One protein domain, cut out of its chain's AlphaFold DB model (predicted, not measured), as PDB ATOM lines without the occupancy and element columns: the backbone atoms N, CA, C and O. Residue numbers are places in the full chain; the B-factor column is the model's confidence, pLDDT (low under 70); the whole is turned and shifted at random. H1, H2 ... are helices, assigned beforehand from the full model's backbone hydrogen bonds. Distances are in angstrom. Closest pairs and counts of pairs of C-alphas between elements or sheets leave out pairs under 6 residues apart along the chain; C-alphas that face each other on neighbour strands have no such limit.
ATOM      1  N   GLN A   6     138.178  94.484 159.977       74.00
ATOM      2  CA  GLN A   6     139.224  93.522 159.646       74.00
ATOM      3  C   GLN A   6     140.041  94.038 158.448       74.00
ATOM      4  O   GLN A   6     139.473  94.614 157.512       74.00
ATOM      5  N   ALA A   7     141.364  93.879 158.494       79.31
ATOM      6  CA  ALA A   7     142.302  94.466 157.536       79.31
ATOM      7  C   ALA A   7     142.039  93.982 156.101       79.31
ATOM      8  O   ALA A   7     142.136  94.760 155.149       79.31
ATOM      9  N   PHE A   8     141.642  92.721 155.946       85.06
ATOM     10  CA  PHE A   8     141.289  92.110 154.672       85.06
ATOM     11  C   PHE A   8     140.005  92.688 154.072       85.06
ATOM     12  O   PHE A   8     139.969  93.028 152.890       85.06
ATOM     13  N   GLY A   9     138.965  92.888 154.887       82.81
ATOM     14  CA  GLY A   9     137.721  93.520 154.434       82.81
ATOM     15  C   GLY A   9     137.941  94.959 153.951       82.81
ATOM     16  O   GLY A   9     137.411  95.367 152.914       82.81
ATOM     17  N   ALA A  10     138.799  95.711 154.650       78.81
ATOM     18  CA  ALA A  10     139.192  97.061 154.243       78.81
ATOM     19  C   ALA A  10     139.926  97.072 152.889       78.81
ATOM     20  O   ALA A  10     139.597  97.890 152.026       78.81
ATOM     21  N   PHE A  11     140.853  96.133 152.674       84.50
ATOM     22  CA  PHE A  11     141.544  95.967 151.395       84.50
ATOM     23  C   PHE A  11     140.577  95.647 150.246       84.50
ATOM     24  O   PHE A  11     140.626  96.297 149.202       84.50
ATOM     25  N   LEU A  12     139.656  94.694 150.435       85.81
ATOM     26  CA  LEU A  12     138.673  94.320 149.407       85.81
ATOM     27  C   LEU A  12     137.775  95.502 149.017       85.81
ATOM     28  O   LEU A  12     137.534  95.744 147.833       85.81
ATOM     29  N   SER A  13     137.337  96.283 150.008       79.44
ATOM     30  CA  SER A  13     136.584  97.515 149.774       79.44
ATOM     31  C   SER A  13     137.398  98.530 148.961       79.44
ATOM     32  O   SER A  13     136.896  99.082 147.979       79.44
ATOM     33  N   GLN A  14     138.677  98.736 149.296       77.88
ATOM     34  CA  GLN A  14     139.562  99.630 148.547       77.88
ATOM     35  C   GLN A  14     139.779  99.164 147.103       77.88
ATOM     36  O   GLN A  14     139.665  99.976 146.184       77.88
ATOM     37  N   LEU A  15     140.046  97.875 146.892       82.69
ATOM     38  CA  LEU A  15     140.235  97.290 145.565       82.69
ATOM     39  C   LEU A  15     138.995  97.505 144.686       82.69
ATOM     40  O   LEU A  15     139.101  97.921 143.531       82.69
ATOM     41  N   ARG A  16     137.808  97.277 145.254       82.69
ATOM     42  CA  ARG A  16     136.528  97.503 144.580       82.69
ATOM     43  C   ARG A  16     136.354  98.967 144.152       82.69
ATOM     44  O   ARG A  16     135.941  99.231 143.022       82.69
ATOM     45  N   ILE A  17     136.700  99.916 145.022       70.94
ATOM     46  CA  ILE A  17     136.623 101.357 144.728       70.94
ATOM     47  C   ILE A  17     137.638 101.761 143.656       70.94
ATOM     48  O   ILE A  17     137.286 102.509 142.748       70.94
ATOM     49  N   GLN A  18     138.876 101.264 143.727       74.12
ATOM     50  CA  GLN A  18     139.912 101.534 142.721       74.12
ATOM     51  C   GLN A  18     139.503 101.047 141.329       74.12
ATOM     52  O   GLN A  18     139.868 101.658 140.329       74.12
ATOM     53  N   ARG A  19     138.690  99.990 141.264       74.31
ATOM     54  CA  ARG A  19     138.076  99.492 140.028       74.31
ATOM     55  C   ARG A  19     136.801 100.240 139.614       74.31
ATOM     56  O   ARG A  19     136.139  99.822 138.675       74.31
ATOM     57  N   GLY A  20     136.449 101.336 140.288       65.75
ATOM     58  CA  GLY A  20     135.329 102.211 139.924       65.75
ATOM     59  C   GLY A  20     133.966 101.802 140.487       65.75
ATOM     60  O   GLY A  20     132.953 102.413 140.148       65.75
ATOM     61  N   HIS A  21     133.900 100.803 141.373       71.31
ATOM     62  CA  HIS A  21     132.629 100.263 141.858       71.31
ATOM     63  C   HIS A  21     132.275 100.764 143.255       71.31
ATOM     64  O   HIS A  21     132.862 100.349 144.250       71.31
ATOM     65  N   LEU A  22     131.244 101.605 143.375       63.59
ATOM     66  CA  LEU A  22     130.778 102.099 144.682       63.59
ATOM     67  C   LEU A  22     129.900 101.096 145.441       63.59
ATOM     68  O   LEU A  22     129.868 101.123 146.670       63.59
ATOM     69  N   LYS A  23     129.218 100.185 144.736       71.12
ATOM     70  CA  LYS A  23     128.378  99.142 145.339       71.12
ATOM     71  C   LYS A  23     128.983  97.766 145.096       71.12
ATOM     72  O   LYS A  23     129.432  97.465 143.998       71.12
ATOM     73  N   ILE A  24     128.871  96.881 146.085       75.31
ATOM     74  CA  ILE A  24     129.257  95.472 145.923       75.31
ATOM     75  C   ILE A  24     128.471  94.829 144.771       75.31
ATOM     76  O   ILE A  24     129.038  94.115 143.963       75.31
ATOM     77  N   SER A  25     127.177  95.134 144.619       73.56
ATOM     78  CA  SER A  25     126.359  94.552 143.545       73.56
ATOM     79  C   SER A  25     126.844  94.882 142.131       73.56
ATOM     80  O   SER A  25     126.630  94.071 141.241       73.56
ATOM     81  N   THR A  26     127.451  96.056 141.909       77.62
ATOM     82  CA  THR A  26     127.995  96.417 140.586       77.62
ATOM     83  C   THR A  26     129.337  95.737 140.353       77.62
ATOM     84  O   THR A  26     129.572  95.218 139.274       77.62
ATOM     85  N   PHE A  27     130.156  95.633 141.400       80.06
ATOM     86  CA  PHE A  27     131.427  94.916 141.351       80.06
ATOM     87  C   PHE A  27     131.252  93.426 141.037       80.06
ATOM     88  O   PHE A  27     131.932  92.871 140.179       80.06
ATOM     89  N   LEU A  28     130.278  92.783 141.687       82.25
ATOM     90  CA  LEU A  28     129.976  91.363 141.488       82.25
ATOM     91  C   LEU A  28     129.287  91.053 140.153       82.25
ATOM     92  O   LEU A  28     129.066  89.887 139.851       82.25
ATOM     93  N   ALA A  29     128.920  92.069 139.367       80.12
ATOM     94  CA  ALA A  29     128.432  91.862 138.007       80.12
ATOM     95  C   ALA A  29     129.582  91.627 137.010       80.12
ATOM     96  O   ALA A  29     129.364  91.013 135.969       80.12
ATOM     97  N   GLU A  30     130.790  92.101 137.330       79.31
ATOM     98  CA  GLU A  30     131.985  91.990 136.480       79.31
ATOM     99  C   GLU A  30     132.940  90.884 136.942       79.31
ATOM    100  O   GLU A  30     133.726  90.369 136.151       79.31
ATOM    101  N   VAL A  31     132.865  90.507 138.219       79.38
ATOM    102  CA  VAL A  31     133.706  89.472 138.821       79.38
ATOM    103  C   VAL A  31     132.879  88.214 139.051       79.38
ATOM    104  O   VAL A  31     131.927  88.223 139.833       79.38
ATOM    105  N   ASN A  32     133.263  87.113 138.405       77.88
ATOM    106  CA  ASN A  32     132.624  85.820 138.628       77.88
ATOM    107  C   ASN A  32     133.208  85.167 139.885       77.88
ATOM    108  O   ASN A  32     134.295  84.600 139.847       77.88
ATOM    109  N   LEU A  33     132.512  85.305 141.012       78.94
ATOM    110  CA  LEU A  33     132.995  84.802 142.294       78.94
ATOM    111  C   LEU A  33     132.801  83.287 142.460       78.94
ATOM    112  O   LEU A  33     131.798  82.744 141.996       78.94
ATOM    113  N   PRO A  34     133.667  82.629 143.252       70.38
ATOM    114  CA  PRO A  34     133.536  81.207 143.570       70.38
ATOM    115  C   PRO A  34     132.449  80.917 144.625       70.38
ATOM    116  O   PRO A  34     132.152  79.765 144.932       70.38
ATOM    117  N   PHE A  35     131.815  81.950 145.193       79.94
ATOM    118  CA  PHE A  35     130.820  81.824 146.260       79.94
ATOM    119  C   PHE A  35     129.719  82.888 146.187       79.94
ATOM    120  O   PHE A  35     129.790  83.856 145.433       79.94
ATOM    121  N   SER A  36     128.667  82.711 147.000       81.19
ATOM    122  CA  SER A  36     127.490  83.587 146.969       81.19
ATOM    123  C   SER A  36     127.823  85.059 147.257       81.19
ATOM    124  O   SER A  36     128.627  85.380 148.135       81.19
ATOM    125  N   ALA A  37     127.106  85.971 146.597       76.88
ATOM    126  CA  ALA A  37     127.247  87.412 146.806       76.88
ATOM    127  C   ALA A  37     127.023  87.845 148.268       76.88
ATOM    128  O   ALA A  37     127.620  88.815 148.728       76.88
ATOM    129  N   ASN A  38     126.172  87.133 149.015       74.88
ATOM    130  CA  ASN A  38     125.957  87.398 150.439       74.88
ATOM    131  C   ASN A  38     127.198  87.045 151.267       74.88
ATOM    132  O   ASN A  38     127.571  87.804 152.154       74.88
ATOM    133  N   TYR A  39     127.858  85.932 150.943       77.81
ATOM    134  CA  TYR A  39     129.086  85.518 151.613       77.81
ATOM    135  C   TYR A  39     130.232  86.500 151.335       77.81
ATOM    136  O   TYR A  39     130.905  86.916 152.272       77.81
ATOM    137  N   TYR A  40     130.365  86.988 150.097       81.88
ATOM    138  CA  TYR A  40     131.314  88.060 149.775       81.88
ATOM    139  C   TYR A  40     131.060  89.340 150.591       81.88
ATOM    140  O   TYR A  40     131.999  89.932 151.115       81.88
ATOM    141  N   ARG A  41     129.795  89.760 150.760       79.06
ATOM    142  CA  ARG A  41     129.462  90.926 151.605       79.06
ATOM    143  C   ARG A  41     129.857  90.721 153.064       79.06
ATOM    144  O   ARG A  41     130.331  91.658 153.701       79.06
ATOM    145  N   ASP A  42     129.655  89.521 153.599       75.38
ATOM    146  CA  ASP A  42     130.062  89.196 154.968       75.38
ATOM    147  C   ASP A  42     131.592  89.238 155.127       75.38
ATOM    148  O   ASP A  42     132.081  89.676 156.165       75.38
ATOM    149  N   VAL A  43     132.342  88.843 154.097       81.75
ATOM    150  CA  VAL A  43     133.813  88.901 154.080       81.75
ATOM    151  C   VAL A  43     134.320  90.340 153.931       81.75
ATOM    152  O   VAL A  43     135.118  90.786 154.749       81.75
ATOM    153  N   GLU A  44     133.814  91.116 152.963       80.44
ATOM    154  CA  GLU A  44     134.212  92.526 152.770       80.44
ATOM    155  C   GLU A  44     133.867  93.388 154.001       80.44
ATOM    156  O   GLU A  44     134.604  94.302 154.361       80.44
ATOM    157  N   SER A  45     132.774  93.070 154.704       73.62
ATOM    158  CA  SER A  45     132.401  93.749 155.956       73.62
ATOM    159  C   SER A  45     133.181  93.279 157.193       73.62
ATOM    160  O   SER A  45     132.942  93.801 158.283       73.62
ATOM    161  N   GLY A  46     134.092  92.310 157.050       72.88
ATOM    162  CA  GLY A  46     134.894  91.768 158.149       72.88
ATOM    163  C   GLY A  46     134.090  90.951 159.166       72.88
ATOM    164  O   GLY A  46     134.472  90.857 160.329       72.88
ATOM    165  N   ARG A  47     132.930  90.405 158.770       72.88
ATOM    166  CA  ARG A  47     132.084  89.551 159.628       72.88
ATOM    167  C   ARG A  47     132.455  88.075 159.538       72.88
ATOM    168  O   ARG A  47     132.087  87.311 160.430       72.88
ATOM    169  N   LYS A  48     133.115  87.658 158.455       79.38
ATOM    170  CA  LYS A  48     133.528  86.271 158.203       79.38
ATOM    171  C   LYS A  48     134.919  86.221 157.586       79.38
ATOM    172  O   LYS A  48     135.243  87.034 156.728       79.38
ATOM    173  N   HIS A  49     135.681  85.202 157.968       81.25
ATOM    174  CA  HIS A  49     136.943  84.856 157.323       81.25
ATOM    175  C   HIS A  49     136.713  83.856 156.189       81.25
ATOM    176  O   HIS A  49     135.792  83.032 156.248       81.25
ATOM    177  N   LEU A  50     137.563  83.931 155.169       82.88
ATOM    178  CA  LEU A  50     137.663  82.905 154.136       82.88
ATOM    179  C   LEU A  50     138.518  81.738 154.645       82.88
ATOM    180  O   LEU A  50     139.394  81.931 155.486       82.88
ATOM    181  N   SER A  51     138.271  80.530 154.134       85.19
ATOM    182  CA  SER A  51     139.280  79.470 154.191       85.19
ATOM    183  C   SER A  51     140.426  79.796 153.232       85.19
ATOM    184  O   SER A  51     140.243  80.550 152.276       85.19
ATOM    185  N   ASN A  52     141.596  79.190 153.449       83.38
ATOM    186  CA  ASN A  52     142.761  79.419 152.589       83.38
ATOM    187  C   ASN A  52     142.469  79.096 151.116       83.38
ATOM    188  O   ASN A  52     142.798  79.903 150.254       83.38
ATOM    189  N   ASP A  53     141.786  77.984 150.843       83.12
ATOM    190  CA  ASP A  53     141.413  77.597 149.476       83.12
ATOM    191  C   ASP A  53     140.487  78.644 148.835       83.12
ATOM    192  O   ASP A  53     140.737  79.103 147.724       83.12
ATOM    193  N   ALA A  54     139.483  79.129 149.576       84.62
ATOM    194  CA  ALA A  54     138.573  80.164 149.087       84.62
ATOM    195  C   ALA A  54     139.261  81.531 148.910       84.62
ATOM    196  O   ALA A  54     138.832  82.333 148.081       84.62
ATOM    197  N   ALA A  55     140.313  81.820 149.681       86.00
ATOM    198  CA  ALA A  55     141.108  83.035 149.533       86.00
ATOM    199  C   ALA A  55     141.971  83.001 148.263       86.00
ATOM    200  O   ALA A  55     142.095  84.032 147.602       86.00
ATOM    201  N   VAL A  56     142.516  81.835 147.903       87.69
ATOM    202  CA  VAL A  56     143.232  81.632 146.633       87.69
ATOM    203  C   VAL A  56     142.260  81.730 145.457       87.69
ATOM    204  O   VAL A  56     142.492  82.503 144.533       87.69
ATOM    205  N   GLU A  57     141.115  81.047 145.528       87.44
ATOM    206  CA  GLU A  57     140.096  81.126 144.474       87.44
ATOM    207  C   GLU A  57     139.572  82.557 144.281       87.44
ATOM    208  O   GLU A  57     139.383  83.006 143.149       87.44
ATOM    209  N   LEU A  58     139.361  83.306 145.373       87.81
ATOM    210  CA  LEU A  58     138.962  84.710 145.295       87.81
ATOM    211  C   LEU A  58     140.050  85.565 144.632       87.81
ATOM    212  O   LEU A  58     139.715  86.394 143.789       87.81
ATOM    213  N   HIS A  59     141.325  85.374 144.983       91.12
ATOM    214  CA  HIS A  59     142.442  86.097 144.368       91.12
ATOM    215  C   HIS A  59     142.446  85.926 142.840       91.12
ATOM    216  O   HIS A  59     142.525  86.912 142.098       91.12
ATOM    217  N   ASP A  60     142.273  84.688 142.381       87.25
ATOM    218  CA  ASP A  60     142.276  84.350 140.958       87.25
ATOM    219  C   ASP A  60     141.046  84.915 140.241       87.25
ATOM    220  O   ASP A  60     141.163  85.508 139.167       87.25
ATOM    221  N   CYS A  61     139.866  84.832 140.864       86.38
ATOM    222  CA  CYS A  61     138.636  85.412 140.318       86.38
ATOM    223  C   CYS A  61     138.689  86.943 140.250       86.38
ATOM    224  O   CYS A  61     138.125  87.548 139.339       86.38
ATOM    225  N   LEU A  62     139.391  87.587 141.187       86.56
ATOM    226  CA  LEU A  62     139.643  89.023 141.148       86.56
ATOM    227  C   LEU A  62     140.609  89.403 140.018       86.56
ATOM    228  O   LEU A  62     140.717  90.591 139.715       86.56
ATOM    229  N   GLY A  63     141.294  88.457 139.371       82.94
ATOM    230  CA  GLY A  63     142.239  88.744 138.292       82.94
ATOM    231  C   GLY A  63     143.415  89.596 138.767       82.94
ATOM    232  O   GLY A  63     143.848  90.507 138.061       82.94
ATOM    233  N   ILE A  64     143.870  89.379 140.003       85.69
ATOM    234  CA  ILE A  64     145.080  90.012 140.527       85.69
ATOM    235  C   ILE A  64     146.275  89.227 139.983       85.69
ATOM    236  O   ILE A  64     146.334  88.007 140.111       85.69
ATOM    237  N   ASP A  65     147.227  89.917 139.356       83.19
ATOM    238  CA  ASP A  65     148.441  89.277 138.845       83.19
ATOM    239  C   ASP A  65     149.272  88.713 140.018       83.19
ATOM    240  O   ASP A  65     149.670  89.499 140.890       83.19
ATOM    241  N   PRO A  66     149.576  87.397 140.052       84.50
ATOM    242  CA  PRO A  66     150.326  86.768 141.138       84.50
ATOM    243  C   PRO A  66     151.698  87.391 141.404       84.50
ATOM    244  O   PRO A  66     152.146  87.385 142.550       84.50
ATOM    245  N   ALA A  67     152.355  87.942 140.376       82.19
ATOM    246  CA  ALA A  67     153.670  88.574 140.499       82.19
ATOM    247  C   ALA A  67     153.602  90.048 140.941       82.19
ATOM    248  O   ALA A  67     154.634  90.683 141.170       82.19
ATOM    249  N   SER A  68     152.399  90.613 141.047       80.94
ATOM    250  CA  SER A  68     152.204  92.029 141.341       80.94
ATOM    251  C   SER A  68     152.307  92.353 142.831       80.94
ATOM    252  O   SER A  68     152.047  91.530 143.711       80.94
ATOM    253  N   LYS A  69     152.585  93.627 143.126       79.50
ATOM    254  CA  LYS A  69     152.487  94.158 144.491       79.50
ATOM    255  C   LYS A  69     151.082  93.970 145.081       79.50
ATOM    256  O   LYS A  69     150.956  93.687 146.263       79.50
ATOM    257  N   SER A  70     150.034  94.064 144.262       79.06
ATOM    258  CA  SER A  70     148.649  93.874 144.707       79.06
ATOM    259  C   SER A  70     148.353  92.444 145.168       79.06
ATOM    260  O   SER A  70     147.529  92.273 146.061       79.06
ATOM    261  N   SER A  71     149.034  91.440 144.604       84.44
ATOM    262  CA  SER A  71     148.980  90.048 145.079       84.44
ATOM    263  C   SER A  71     149.622  89.924 146.463       84.44
ATOM    264  O   SER A  71     149.016  89.381 147.388       84.44
ATOM    265  N   PHE A  72     150.801  90.528 146.654       83.62
ATOM    266  CA  PHE A  72     151.436  90.589 147.973       83.62
ATOM    267  C   PHE A  72     150.545  91.299 149.003       83.62
ATOM    268  O   PHE A  72     150.306  90.750 150.075       83.62
ATOM    269  N   ASP A  73     150.012  92.477 148.667       82.00
ATOM    270  CA  ASP A  73     149.154  93.266 149.557       82.00
ATOM    271  C   ASP A  73     147.867  92.492 149.919       82.00
ATOM    272  O   ASP A  73     147.472  92.463 151.085       82.00
ATOM    273  N   TYR A  74     147.255  91.780 148.962       87.31
ATOM    274  CA  TYR A  74     146.087  90.921 149.204       87.31
ATOM    275  C   TYR A  74     146.356  89.882 150.302       87.31
ATOM    276  O   TYR A  74     145.619  89.815 151.293       87.31
ATOM    277  N   TYR A  75     147.431  89.097 150.165       87.31
ATOM    278  CA  TYR A  75     147.781  88.081 151.160       87.31
ATOM    279  C   TYR A  75     148.283  88.699 152.465       87.31
ATOM    280  O   TYR A  75     147.995  88.169 153.539       87.31
ATOM    281  N   TRP A  76     148.967  89.844 152.398       87.44
ATOM    282  CA  TRP A  76     149.386  90.593 153.578       87.44
ATOM    283  C   TRP A  76     148.177  90.938 154.455       87.44
ATOM    284  O   TRP A  76     148.178  90.626 155.648       87.44
ATOM    285  N   HIS A  77     147.118  91.509 153.868       85.94
ATOM    286  CA  HIS A  77     145.896  91.860 154.594       85.94
ATOM    287  C   HIS A  77     145.095  90.631 155.034       85.94
ATOM    288  O   HIS A  77     144.579  90.626 156.149       85.94
ATOM    289  N   TYR A  78     145.044  89.574 154.219       87.56
ATOM    290  CA  TYR A  78     144.390  88.313 154.580       87.56
ATOM    291  C   TYR A  78     145.014  87.674 155.828       87.56
ATOM    292  O   TYR A  78     144.321  87.373 156.801       87.56
ATOM    293  N   PHE A  79     146.342  87.518 155.845       86.06
ATOM    294  CA  PHE A  79     147.041  86.916 156.980       86.06
ATOM    295  C   PHE A  79     147.111  87.830 158.201       86.06
ATOM    296  O   PHE A  79     147.282  87.322 159.311       86.06
ATOM    297  N   ARG A  80     146.941  89.153 158.037       84.31
ATOM    298  CA  ARG A  80     146.882  90.091 159.170       84.31
ATOM    299  C   ARG A  80     145.735  89.761 160.116       84.31
ATOM    300  O   ARG A  80     145.892  89.905 161.323       84.31
ATOM    301  N   ASP A  81     144.615  89.304 159.567       81.62
ATOM    302  CA  ASP A  81     143.421  88.973 160.342       81.62
ATOM    303  C   ASP A  81     143.457  87.551 160.933       81.62
ATOM    304  O   ASP A  81     142.664  87.238 161.819       81.62
ATOM    305  N   LEU A  82     144.367  86.689 160.460       83.69
ATOM    306  CA  LEU A  82     144.469  85.283 160.876       83.69
ATOM    307  C   LEU A  82     145.616  85.006 161.851       83.69
ATOM    308  O   LEU A  82     145.547  84.055 162.630       83.69
ATOM    309  N   LEU A  83     146.685  85.798 161.791       81.31
ATOM    310  CA  LEU A  83     147.893  85.578 162.576       81.31
ATOM    311  C   LEU A  83     148.017  86.605 163.708       81.31
ATOM    312  O   LEU A  83     147.649  87.768 163.539       81.31
ATOM    313  N   PRO A  84     148.617  86.230 164.852       83.25
ATOM    314  CA  PRO A  84     149.028  87.206 165.852       83.25
ATOM    315  C   PRO A  84     149.952  88.262 165.230       83.25
ATOM    316  O   PRO A  84     150.878  87.924 164.493       83.25
ATOM    317  N   VAL A  85     149.741  89.530 165.591       77.38
ATOM    318  CA  VAL A  85     150.454  90.712 165.059       77.38
ATOM    319  C   VAL A  85     151.972  90.512 164.957       77.38
ATOM    320  O   VAL A  85     152.572  90.821 163.934       77.38
ATOM    321  N   GLN A  86     152.580  89.939 165.996       76.94
ATOM    322  CA  GLN A  86     154.026  89.705 166.088       76.94
ATOM    323  C   GLN A  86     154.522  88.665 165.070       76.94
ATOM    324  O   GLN A  86     155.598  88.817 164.500       76.94
ATOM    325  N   VAL A  87     153.731  87.617 164.823       77.75
ATOM    326  CA  VAL A  87     154.041  86.560 163.848       77.75
ATOM    327  C   VAL A  87     153.842  87.085 162.429       77.75
ATOM    328  O   VAL A  87     154.657  86.827 161.547       77.75
ATOM    329  N   HIS A  88     152.783  87.864 162.220       82.25
ATOM    330  CA  HIS A  88     152.484  88.490 160.938       82.25
ATOM    331  C   HIS A  88     153.582  89.466 160.499       82.25
ATOM    332  O   HIS A  88     154.101  89.340 159.393       82.25
ATOM    333  N   GLU A  89     154.009  90.369 161.384       79.50
ATOM    334  CA  GLU A  89     155.082  91.328 161.094       79.50
ATOM    335  C   GLU A  89     156.441  90.652 160.882       79.50
ATOM    336  O   GLU A  89     157.258  91.151 160.111       79.50
ATOM    337  N   MET A  90     156.683  89.502 161.516       76.69
ATOM    338  CA  MET A  90     157.894  88.708 161.292       76.69
ATOM    339  C   MET A  90     157.905  88.038 159.909       76.69
ATOM    340  O   MET A  90     158.957  87.969 159.278       76.69
ATOM    341  N   LEU A  91     156.756  87.540 159.439       75.56
ATOM    342  CA  LEU A  91     156.645  86.824 158.162       75.56
ATOM    343  C   LEU A  91     156.511  87.763 156.956       75.56
ATOM    344  O   LEU A  91     157.053  87.473 155.894       75.56
ATOM    345  N   PHE A  92     155.799  88.878 157.119       74.06
ATOM    346  CA  PHE A  92     155.426  89.778 156.024       74.06
ATOM    347  C   PHE A  92     156.004  91.198 156.153       74.06
ATOM    348  O   PHE A  92     155.844  92.011 155.242       74.06
ATOM    349  N   GLY A  93     156.674  91.524 157.264       73.06
ATOM    350  CA  GLY A  93     157.158  92.875 157.557       73.06
ATOM    351  C   GLY A  93     156.049  93.851 157.978       73.06
ATOM    352  O   GLY A  93     154.861  93.523 158.005       73.06
ATOM    353  N   LYS A  94     156.438  95.096 158.291       63.22
ATOM    354  CA  LYS A  94     155.496  96.209 158.496       63.22
ATOM    355  C   LYS A  94     154.933  96.638 157.138       63.22
ATOM    356  O   LYS A  94     155.600  97.353 156.395       63.22
ATOM    357  N   GLY A  95     153.748  96.150 156.792       55.78
ATOM    358  CA  GLY A  95     153.062  96.520 155.556       55.78
ATOM    359  C   GLY A  95     152.407  97.896 155.611       55.78
ATOM    360  O   GLY A  95     152.453  98.606 156.616       55.78
ATOM    361  N   VAL A  96     151.810  98.272 154.483       56.31
ATOM    362  CA  VAL A  96     151.080  99.529 154.325       56.31
ATOM    363  C   VAL A  96     149.698  99.343 154.945       56.31
ATOM    364  O   VAL A  96     148.874  98.605 154.415       56.31
ATOM    365  N   GLU A  97     149.431  99.982 156.084       55.69
ATOM    366  CA  GLU A  97     148.069 100.028 156.618       55.69
ATOM    367  C   GLU A  97     147.156 100.723 155.599       55.69
ATOM    368  O   GLU A  97     147.444 101.829 155.129       55.69
ATOM    369  N   VAL A  98     146.059 100.057 155.231       53.09
ATOM    370  CA  VAL A  98     145.029 100.645 154.374       53.09
ATOM    371  C   VAL A  98     144.474 101.855 155.110       53.09
ATOM    372  O   VAL A  98     143.919 101.737 156.201       53.09
ATOM    373  N   THR A  99     144.641 103.032 154.512       50.56
ATOM    374  CA  THR A  99     143.992 104.253 154.990       50.56
ATOM    375  C   THR A  99     142.488 103.998 154.999       50.56
ATOM    376  O   THR A  99     141.960 103.514 154.002       50.56
ATOM    377  N   ASP A 100     141.810 104.284 156.115       50.50
ATOM    378  CA  ASP A 100     140.405 103.931 156.378       50.50
ATOM    379  C   ASP A 100     139.421 104.651 155.419       50.50
ATOM    380  O   ASP A 100     138.713 105.601 155.754       50.50
ATOM    381  N   LEU A 101     139.408 104.208 154.161       45.78
ATOM    382  CA  LEU A 101     138.479 104.582 153.100       45.78
ATOM    383  C   LEU A 101     137.021 104.237 153.442       45.78
ATOM    384  O   LEU A 101     136.151 105.030 153.082       45.78
TER     385      LEU A 101
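Overview. This is residues 6 to 101 of the 309 residues of an uncharacterized protein of Pseudomonas sp. CMR5c (UniProt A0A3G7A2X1). Two helices, H1 and H5, run opposite ways in the middle, partly side by side, with H4 near H5 and running the opposite way to it at a shallow tilt. H3 meets H1 with its end at Glu 44 and, with H2, makes one end of the longest axis, while H6 folds back from H5 at the other end. You have 96 printed residues with six named helices, H1 to H6 in chain order, and no named strand; the class is all helix. The whole is compact, with a radius of gyration of the C-alphas of 12.8 A and spans of 38 by 26 by 23 A.

Arrangement. Start at H1, residues 7 to 18, and look across to H5, residues 69 to 80: they touch, H1 with residues 7 to 11 alone, at a shallow tilt of 31 degrees, opposite ways, and their closest C-alphas, of Phe 8 and His 77, are 4.6 A apart. H1 touches H3, residues 37 to 44, with residues 8 to 13 alone; the tilt is steep, 66 degrees, and the closest C-alphas, of Gly 9 and Glu 44, are 4.0 A apart. H2, residues 24 to 30, is close to H1 but not clearly touching, with the closest C-alphas, of Arg 16 and Phe 27, 6.6 A apart. H2 and H3 only just touch, with 3 pairs of C-alphas within 8 A, the closest those of Leu 28 and Ala 37 at 7.2 A. H4, residues 52 to 61, touches no helix; it is close to H5 but not clearly touching, with the closest C-alphas, of His 59 and Ser 71, 7.7 A apart, at a shallow tilt of 28 degrees, opposite ways. H5 and H6, residues 85 to 92, form a helical hairpin at a shallow tilt of 26 degrees; they only just touch, with 3 pairs of C-alphas within 8 A, H5 with residues 76 to 80 alone, and the closest C-alphas, of Arg 80 and His 88, are 6.1 A apart. Among the pairs that are apart are H1 and H4, and H3 and H4. In H1, H3, H4, H5 and H6 each O i to N i+4 pair is within hydrogen-bond range; in H2 1 of 3 is, beside 3 of 4 O i to N i+3 pairs.

Along the chain. Find C-alpha 7 at (142.302, 94.466, 157.536), where H1 begins; it spans 16.6 A to C-alpha 18. H4 spans 14.3 A, and H5 spans 16.2 A, ending at C-alpha 80, (146.882, 90.091, 159.170). H2 spans 10.4 A, H3 10.5 A and H6 10.4 A, the last ending at C-alpha 92, (155.426, 89.778, 156.024).

Size, cuts and confidence. The C-alphas farthest apart, of Ala 29 and Gln 86, are 38.1 A apart. The printed part has no cut and no long link. Expect low confidence, under 70, at residues 20, 22 and 94 to 101.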